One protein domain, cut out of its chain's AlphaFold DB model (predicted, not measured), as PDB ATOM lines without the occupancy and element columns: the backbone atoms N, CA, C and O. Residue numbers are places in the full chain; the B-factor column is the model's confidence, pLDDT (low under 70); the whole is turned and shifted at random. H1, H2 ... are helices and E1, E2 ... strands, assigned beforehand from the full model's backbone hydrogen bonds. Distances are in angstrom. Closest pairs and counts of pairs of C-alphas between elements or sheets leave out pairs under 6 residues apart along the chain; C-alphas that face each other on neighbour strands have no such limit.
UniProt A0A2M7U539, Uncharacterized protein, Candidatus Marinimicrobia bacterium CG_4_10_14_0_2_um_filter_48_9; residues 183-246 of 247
ATOM      1  N   LYS A 183     185.774 135.656 200.760       87.00
ATOM      2  CA  LYS A 183     186.080 135.719 202.201       87.00
ATOM      3  C   LYS A 183     184.835 135.754 203.091       87.00
ATOM      4  O   LYS A 183     184.866 135.263 204.214       87.00
ATOM      5  N   GLN A 184     183.751 136.382 202.629       89.12
ATOM      6  CA  GLN A 184     182.483 136.401 203.364       89.12
ATOM      7  C   GLN A 184     181.800 135.033 203.304       89.12
ATOM      8  O   GLN A 184     181.265 134.591 204.314       89.12
ATOM      9  N   ILE A 185     181.844 134.365 202.147       90.12
ATOM     10  CA  ILE A 185     181.292 133.016 201.975       90.12
ATOM     11  C   ILE A 185     182.055 132.005 202.832       90.12
ATOM     12  O   ILE A 185     181.430 131.337 203.644       90.12
ATOM     13  N   GLU A 186     183.385 131.985 202.759       90.69
ATOM     14  CA  GLU A 186     184.240 131.103 203.569       90.69
ATOM     15  C   GLU A 186     183.956 131.256 205.073       90.69
ATOM     16  O   GLU A 186     183.848 130.281 205.818       90.69
ATOM     17  N   LYS A 187     183.757 132.496 205.533       91.44
ATOM     18  CA  LYS A 187     183.444 132.769 206.936       91.44
ATOM     19  C   LYS A 187     182.044 132.293 207.339       91.44
ATOM     20  O   LYS A 187     181.865 131.836 208.464       91.44
ATOM     21  N   LEU A 188     181.063 132.372 206.440       91.62
ATOM     22  CA  LEU A 188     179.716 131.832 206.663       91.62
ATOM     23  C   LEU A 188     179.681 130.296 206.582       91.62
ATOM     24  O   LEU A 188     178.929 129.663 207.317       91.62
ATOM     25  N   GLU A 189     180.510 129.681 205.741       91.88
ATOM     26  CA  GLU A 189     180.691 128.225 205.695       91.88
ATOM     27  C   GLU A 189     181.349 127.704 206.974       91.88
ATOM     28  O   GLU A 189     180.904 126.703 207.531       91.88
ATOM     29  N   SER A 190     182.357 128.418 207.485       91.56
ATOM     30  CA  SER A 190     182.954 128.134 208.792       91.56
ATOM     31  C   SER A 190     181.921 128.260 209.915       91.56
ATOM     32  O   SER A 190     181.832 127.376 210.765       91.56
ATOM     33  N   LEU A 191     181.082 129.302 209.872       90.62
ATOM     34  CA  LEU A 191     179.983 129.493 210.816       90.62
ATOM     35  C   LEU A 191     178.997 128.316 210.803       90.62
ATOM     36  O   LEU A 191     178.597 127.869 211.867       90.62
ATOM     37  N   CYS A 192     178.653 127.756 209.637       89.12
ATOM     38  CA  CYS A 192     177.774 126.580 209.535       89.12
ATOM     39  C   CYS A 192     178.279 125.342 210.295       89.12
ATOM     40  O   CYS A 192     177.478 124.446 210.571       89.12
ATOM     41  N   GLN A 193     179.578 125.266 210.592       88.50
ATOM     42  CA  GLN A 193     180.192 124.169 211.343       88.50
ATOM     43  C   GLN A 193     180.340 124.481 212.842       88.50
ATOM     44  O   GLN A 193     180.837 123.642 213.591       88.50
ATOM     45  N   ASP A 194     179.930 125.671 213.293       89.19
ATOM     46  CA  ASP A 194     180.013 126.062 214.700       89.19
ATOM     47  C   ASP A 194     178.977 125.293 215.532       89.19
ATOM     48  O   ASP A 194     177.775 125.327 215.264       89.19
ATOM     49  N   THR A 195     179.453 124.598 216.564       88.00
ATOM     50  CA  THR A 195     178.641 123.728 217.427       88.00
ATOM     51  C   THR A 195     177.686 124.491 218.345       88.00
ATOM     52  O   THR A 195     176.818 123.874 218.956       88.00
ATOM     53  N   ARG A 196     177.817 125.820 218.453       90.44
ATOM     54  CA  ARG A 196     176.922 126.688 219.244       90.44
ATOM     55  C   ARG A 196     175.672 127.131 218.478       90.44
ATOM     56  O   ARG A 196     174.805 127.797 219.051       90.44
ATOM     57  N   LEU A 197     175.584 126.808 217.186       88.44
ATOM     58  CA  LEU A 197     174.383 127.045 216.395       88.44
ATOM     59  C   LEU A 197     173.289 126.040 216.746       88.44
ATOM     60  O   LEU A 197     173.539 124.851 216.924       88.44
ATOM     61  N   THR A 198     172.052 126.519 216.770       88.81
ATOM     62  CA  THR A 198     170.872 125.653 216.789       88.81
ATOM     63  C   THR A 198     170.643 125.016 215.415       88.81
ATOM     64  O   THR A 198     171.027 125.574 214.384       88.81
ATOM     65  N   ASP A 199     169.932 123.887 215.376       82.69
ATOM     66  CA  ASP A 199     169.584 123.195 214.124       82.69
ATOM     67  C   ASP A 199     168.832 124.103 213.134       82.69
ATOM     68  O   ASP A 199     169.029 124.032 211.916       82.69
ATOM     69  N   LEU A 200     167.991 125.003 213.658       82.94
ATOM     70  CA  LEU A 200     167.255 125.981 212.860       82.94
ATOM     71  C   LEU A 200     168.191 127.029 212.243       82.94
ATOM     72  O   LEU A 200     168.102 127.286 211.042       82.94
ATOM     73  N   GLU A 201     169.106 127.604 213.029       87.50
ATOM     74  CA  GLU A 201     170.099 128.576 212.546       87.50
ATOM     75  C   GLU A 201     171.021 127.938 211.496       87.50
ATOM     76  O   GLU A 201     171.275 128.535 210.448       87.50
ATOM     77  N   GLN A 202     171.448 126.690 211.718       87.25
ATOM     78  CA  GLN A 202     172.277 125.949 210.771       87.25
ATOM     79  C   GLN A 202     171.535 125.675 209.453       87.25
ATOM     80  O   GLN A 202     172.097 125.847 208.368       87.25
ATOM     81  N   THR A 203     170.260 125.285 209.523       82.31
ATOM     82  CA  THR A 203     169.419 125.047 208.338       82.31
ATOM     83  C   THR A 203     169.181 126.337 207.552       82.31
ATOM     84  O   THR A 203     169.280 126.349 206.320       82.31
ATOM     85  N   GLN A 204     168.925 127.449 208.247       84.81
ATOM     86  CA  GLN A 204     168.747 128.765 207.633       84.81
ATOM     87  C   GLN A 204     170.032 129.248 206.948       84.81
ATOM     88  O   GLN A 204     169.975 129.672 205.794       84.81
ATOM     89  N   LEU A 205     171.193 129.123 207.600       88.12
ATOM     90  CA  LEU A 205     172.495 129.482 207.029       88.12
ATOM     91  C   LEU A 205     172.831 128.656 205.778       88.12
ATOM     92  O   LEU A 205     173.188 129.229 204.746       88.12
ATOM     93  N   LYS A 206     172.645 127.328 205.822       88.69
ATOM     94  CA  LYS A 206     172.842 126.439 204.659       88.69
ATOM     95  C   LYS A 206     171.933 126.819 203.490       88.69
ATOM     96  O   LYS A 206     172.373 126.843 202.341       88.69
ATOM     97  N   THR A 207     170.679 127.159 203.781       84.50
ATOM     98  CA  THR A 207     169.712 127.600 202.765       84.50
ATOM     99  C   THR A 207     170.135 128.927 202.134       84.50
ATOM    100  O   THR A 207     170.124 129.046 200.910       84.50
ATOM    101  N   MET A 208     170.572 129.901 202.941       84.94
ATOM    102  CA  MET A 208     171.062 131.192 202.444       84.94
ATOM    103  C   MET A 208     172.309 131.035 201.568       84.94
ATOM    104  O   MET A 208     172.385 131.656 200.511       84.94
ATOM    105  N   LEU A 209     173.262 130.181 201.959       86.25
ATOM    106  CA  LEU A 209     174.456 129.892 201.157       86.25
ATOM    107  C   LEU A 209     174.094 129.274 199.802       86.25
ATOM    108  O   LEU A 209     174.624 129.696 198.779       86.25
ATOM    109  N   LYS A 210     173.133 128.342 199.780       83.69
ATOM    110  CA  LYS A 210     172.646 127.711 198.544       83.69
ATOM    111  C   LYS A 210     171.926 128.695 197.611       83.69
ATOM    112  O   LYS A 210     172.012 128.550 196.398       83.69
ATOM    113  N   GLN A 211     171.214 129.678 198.165       81.06
ATOM    114  CA  GLN A 211     170.498 130.710 197.399       81.06
ATOM    115  C   GLN A 211     171.406 131.855 196.918       81.06
ATOM    116  O   GLN A 211     171.005 132.623 196.046       81.06
ATOM    117  N   GLY A 212     172.621 131.958 197.464       83.81
ATOM    118  CA  GLY A 212     173.531 133.074 197.235       83.81
ATOM    119  C   GLY A 212     173.188 134.295 198.096       83.81
ATOM    120  O   GLY A 212     172.027 134.609 198.355       83.81
ATOM    121  N   LEU A 213     174.220 135.010 198.555       85.81
ATOM    122  CA  LEU A 213     174.071 136.222 199.364       85.81
ATOM    123  C   LEU A 213     174.699 137.433 198.676       85.81
ATOM    124  O   LEU A 213     175.706 137.317 197.979       85.81
ATOM    125  N   THR A 214     174.157 138.617 198.961       89.81
ATOM    126  CA  THR A 214     174.828 139.887 198.653       89.81
ATOM    127  C   THR A 214     175.885 140.226 199.707       89.81
ATOM    128  O   THR A 214     175.808 139.753 200.847       89.81
ATOM    129  N   LYS A 215     176.846 141.104 199.379       88.06
ATOM    130  CA  LYS A 215     177.880 141.595 200.315       88.06
ATOM    131  C   LYS A 215     177.252 142.155 201.587       88.06
ATOM    132  O   LYS A 215     177.699 141.845 202.691       88.06
ATOM    133  N   LYS A 216     176.187 142.949 201.432       86.31
ATOM    134  CA  LYS A 216     175.445 143.555 202.544       86.31
ATOM    135  C   LYS A 216     174.783 142.497 203.420       86.31
ATOM    136  O   LYS A 216     174.882 142.575 204.643       86.31
ATOM    137  N   ARG A 217     174.121 141.509 202.811       87.62
ATOM    138  CA  ARG A 217     173.412 140.468 203.560       87.62
ATOM    139  C   ARG A 217     174.382 139.552 204.299       87.62
ATOM    140  O   ARG A 217     174.156 139.280 205.472       87.62
ATOM    141  N   ALA A 218     175.485 139.159 203.663       90.38
ATOM    142  CA  ALA A 218     176.526 138.363 204.305       90.38
ATOM    143  C   ALA A 218     177.130 139.081 205.524       90.38
ATOM    144  O   ALA A 218     177.259 138.477 206.587       90.38
ATOM    145  N   SER A 219     177.418 140.385 205.416       88.56
ATOM    146  CA  SER A 219     177.882 141.178 206.565       88.56
ATOM    147  C   SER A 219     176.852 141.267 207.687       88.56
ATOM    148  O   SER A 219     177.223 141.130 208.843       88.56
ATOM    149  N   GLN A 220     175.560 141.432 207.378       88.88
ATOM    150  CA  GLN A 220     174.506 141.439 208.404       88.88
ATOM    151  C   GLN A 220     174.426 140.116 209.172       88.88
ATOM    152  O   GLN A 220     174.255 140.125 210.387       88.88
ATOM    153  N   VAL A 221     174.547 138.989 208.466       90.75
ATOM    154  CA  VAL A 221     174.524 137.658 209.084       90.75
ATOM    155  C   VAL A 221     175.746 137.473 209.985       90.75
ATOM    156  O   VAL A 221     175.600 137.089 211.141       90.75
ATOM    157  N   MET A 222     176.946 137.816 209.508       89.44
ATOM    158  CA  MET A 222     178.157 137.737 210.331       89.44
ATOM    159  C   MET A 222     178.102 138.667 211.550       89.44
ATOM    160  O   MET A 222     178.465 138.236 212.639       89.44
ATOM    161  N   ASP A 223     177.621 139.905 211.387       89.44
ATOM    162  CA  ASP A 223     177.444 140.862 212.487       89.44
ATOM    163  C   ASP A 223     176.467 140.316 213.542       89.44
ATOM    164  O   ASP A 223     176.697 140.492 214.734       89.44
ATOM    165  N   HIS A 224     175.402 139.622 213.131       89.00
ATOM    166  CA  HIS A 224     174.442 139.015 214.055       89.00
ATOM    167  C   HIS A 224     175.074 137.905 214.912       89.00
ATOM    168  O   HIS A 224     174.909 137.896 216.131       89.00
ATOM    169  N   PHE A 225     175.826 136.987 214.296       89.31
ATOM    170  CA  PHE A 225     176.403 135.841 215.006       89.31
ATOM    171  C   PHE A 225     177.685 136.185 215.773       89.31
ATOM    172  O   PHE A 225     177.823 135.802 216.934       89.31
ATOM    173  N   TYR A 226     178.609 136.929 215.163       88.19
ATOM    174  CA  TYR A 226     179.912 137.253 215.755       88.19
ATOM    175  C   TYR A 226     179.945 138.602 216.485       88.19
ATOM    176  O   TYR A 226     180.808 138.813 217.341       88.19
ATOM    177  N   GLY A 227     179.008 139.503 216.188       82.38
ATOM    178  CA  GLY A 227     179.051 140.891 216.637       82.38
ATOM    179  C   GLY A 227     179.893 141.760 215.704       82.38
ATOM    180  O   GLY A 227     180.676 141.271 214.888       82.38
ATOM    181  N   ARG A 228     179.741 143.079 215.830       82.06
ATOM    182  CA  ARG A 228     180.506 144.057 215.048       82.06
ATOM    183  C   ARG A 228     181.748 144.504 215.809       82.06
ATOM    184  O   ARG A 228     181.646 144.981 216.940       82.06
ATOM    185  N   SER A 229     182.896 144.460 215.140       74.25
ATOM    186  CA  SER A 229     184.145 145.076 215.601       74.25
ATOM    187  C   SER A 229     184.596 146.128 214.597       74.25
ATOM    188  O   SER A 229     184.565 145.889 213.391       74.25
ATOM    189  N   VAL A 230     185.000 147.297 215.087       76.44
ATOM    190  CA  VAL A 230     185.457 148.424 214.268       76.44
ATOM    191  C   VAL A 230     186.910 148.711 214.609       76.44
ATOM    192  O   VAL A 230     187.304 148.697 215.773       76.44
ATOM    193  N   GLN A 231     187.722 148.957 213.588       71.00
ATOM    194  CA  GLN A 231     189.111 149.335 213.785       71.00
ATOM    195  C   GLN A 231     189.190 150.839 214.087       71.00
ATOM    196  O   GLN A 231     188.900 151.659 213.218       71.00
ATOM    197  N   GLN A 232     189.582 151.204 215.310       72.12
ATOM    198  CA  GLN A 232     189.878 152.582 215.710       72.12
ATOM    199  C   GLN A 232     191.349 152.687 216.113       72.12
ATOM    200  O   GLN A 232     191.853 151.874 216.885       72.12
ATOM    201  N   ASN A 233     192.069 153.669 215.561       66.25
ATOM    202  CA  ASN A 233     193.480 153.937 215.881       66.25
ATOM    203  C   ASN A 233     194.396 152.693 215.801       66.25
ATOM    204  O   ASN A 233     195.274 152.490 216.636       66.25
ATOM    205  N   GLY A 234     194.166 151.824 214.808       69.12
ATOM    206  CA  GLY A 234     194.947 150.599 214.606       69.12
ATOM    207  C   GLY A 234     194.612 149.439 215.555       69.12
ATOM    208  O   GLY A 234     195.204 148.371 215.416       69.12
ATOM    209  N   ARG A 235     193.648 149.598 216.472       66.81
ATOM    210  CA  ARG A 235     193.151 148.541 217.367       66.81
ATOM    211  C   ARG A 235     191.723 148.145 216.996       66.81
ATOM    212  O   ARG A 235     190.917 148.981 216.600       66.81
ATOM    213  N   TRP A 236     191.419 146.854 217.098       69.69
ATOM    214  CA  TRP A 236     190.061 146.346 216.909       69.69
ATOM    215  C   TRP A 236     189.277 146.515 218.204       69.69
ATOM    216  O   TRP A 236     189.576 145.853 219.197       69.69
ATOM    217  N   GLU A 237     188.275 147.386 218.186       74.75
ATOM    218  CA  GLU A 237     187.355 147.577 219.301       74.75
ATOM    219  C   GLU A 237     186.019 146.912 218.983       74.75
ATOM    220  O   GLU A 237     185.425 147.108 217.917       74.75
ATOM    221  N   ARG A 238     185.549 146.076 219.910       74.44
ATOM    222  CA  ARG A 238     184.281 145.365 219.768       74.44
ATOM    223  C   ARG A 238     183.138 146.323 220.097       74.44
ATOM    224  O   ARG A 238     183.004 146.752 221.236       74.44
ATOM    225  N   GLN A 239     182.327 146.655 219.098       76.62
ATOM    226  CA  GLN A 239     181.197 147.578 219.233       76.62
ATOM    227  C   GLN A 239     179.930 146.883 219.728       76.62
ATOM    228  O   GLN A 239     179.159 147.469 220.479       76.62
ATOM    229  N   THR A 240     179.686 145.650 219.279       78.00
ATOM    230  CA  THR A 240     178.508 144.867 219.675       78.00
ATOM    231  C   THR A 240     178.890 143.413 219.917       78.00
ATOM    232  O   THR A 240     179.838 142.890 219.323       78.00
ATOM    233  N   SER A 241     178.168 142.756 220.823       78.62
ATOM    234  CA  SER A 241     178.285 141.316 221.022       78.62
ATOM    235  C   SER A 241     177.325 140.588 220.084       78.62
ATOM    236  O   SER A 241     176.183 141.010 219.945       78.62
ATOM    237  N   GLY A 242     177.803 139.542 219.407       83.88
ATOM    238  CA  GLY A 242     176.946 138.660 218.618       83.88
ATOM    239  C   GLY A 242     176.369 137.527 219.457       83.88
ATOM    240  O   GLY A 242     176.872 137.228 220.542       83.88
ATOM    241  N   VAL A 243     175.358 136.858 218.905       86.06
ATOM    242  CA  VAL A 243     174.610 135.776 219.568       86.06
ATOM    243  C   VAL A 243     175.519 134.637 220.046       86.06
ATOM    244  O   VAL A 243     175.265 134.045 221.091       86.06
ATOM    245  N   LEU A 244     176.617 134.352 219.338       85.50
ATOM    246  CA  LEU A 244     177.552 133.280 219.706       85.50
ATOM    247  C   LEU A 244     178.444 133.594 220.908       85.50
ATOM    248  O   LEU A 244     179.150 132.713 221.380       85.50
ATOM    249  N   ALA A 245     178.508 134.844 221.356       81.19
ATOM    250  CA  ALA A 245     179.284 135.194 222.543       81.19
ATOM    251  C   ALA A 245     178.454 135.156 223.829       81.19
ATOM    252  O   ALA A 245     179.014 135.280 224.913       81.19
ATOM    253  N   GLU A 246     177.140 134.993 223.693       73.62
ATOM    254  CA  GLU A 246     176.192 134.819 224.793       73.62
ATOM    255  C   GLU A 246     175.838 133.332 225.013       73.62
ATOM    256  O   GLU A 246     175.025 133.022 225.881       73.62
TER     257      GLU A 246
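AT A GLANCE: This is residues 183 to 246 of the 247 residues of an uncharacterized protein of Candidatus Marinimicrobia bacterium CG_4_10_14_0_2_um_filter_48_9 (UniProt A0A2M7U539). Three helices stand as a triangle, with H2 and H3 each packed on H1 and the side between H2 and H3 left open. A small strand hairpin, E1 and E2, reaches out sideways from the last part of H3, away from H1 and H2, and makes one end of the long axis, and residues 239 to 246 then fold back toward the last residues of H3. The printed part has 64 residues, mostly helix, in the order H1, H2, H3, E1, E2; the two strands form an antiparallel sheet. It is only just compact, close to loose, with a radius of gyration of the C-alphas of 12.5 A, and only just flat, spanning 38 by 26 by 14 A.

HOW THE PARTS SIT: H1, residues 183 to 191, and H2, residues 199 to 211, form a helical hairpin, opposite ways at a shallow tilt of 27 degrees. H2 touches H1 with residues 205 to 209 alone; the closest C-alphas, of Ile 185 and Leu 209, are 7.6 A apart. H3, residues 215 to 226, touches H1, with the C-alphas of Gln 184 and Ala 218 closest at 6.3 A. H1 and H3 run the same way at a steep tilt of 35.4 degrees, only just past shallow. H2 and H3 are near each other, with 6 pairs of C-alphas within 10 A. In H1, H2 and H3 every O i to N i+4 pair is within hydrogen-bond range. E1, residues 229 to 232, and E2, residues 235 to 238, form an antiparallel hairpin at 144 degrees; N 230 and O 237 are within hydrogen-bond range at 2.9 A. Both strands are apart from H1 and H2.

IN THESE COORDINATES: H1 begins at C-alpha 183, (186.080, 135.719, 202.201), and is 12.3 A long. H2 is 18.4 A long and H3 16.2 A. E2 ends at C-alpha 238, (184.281, 145.365, 219.768).

THE WHOLE: The C-alphas of Asp 199 and Asn 233, the two farthest apart, are 39.0 A apart. The printed part has no cut, and no link between named elements is long. Mean pLDDT of the printed part is 84.2; residues 233 to 236 are under 70.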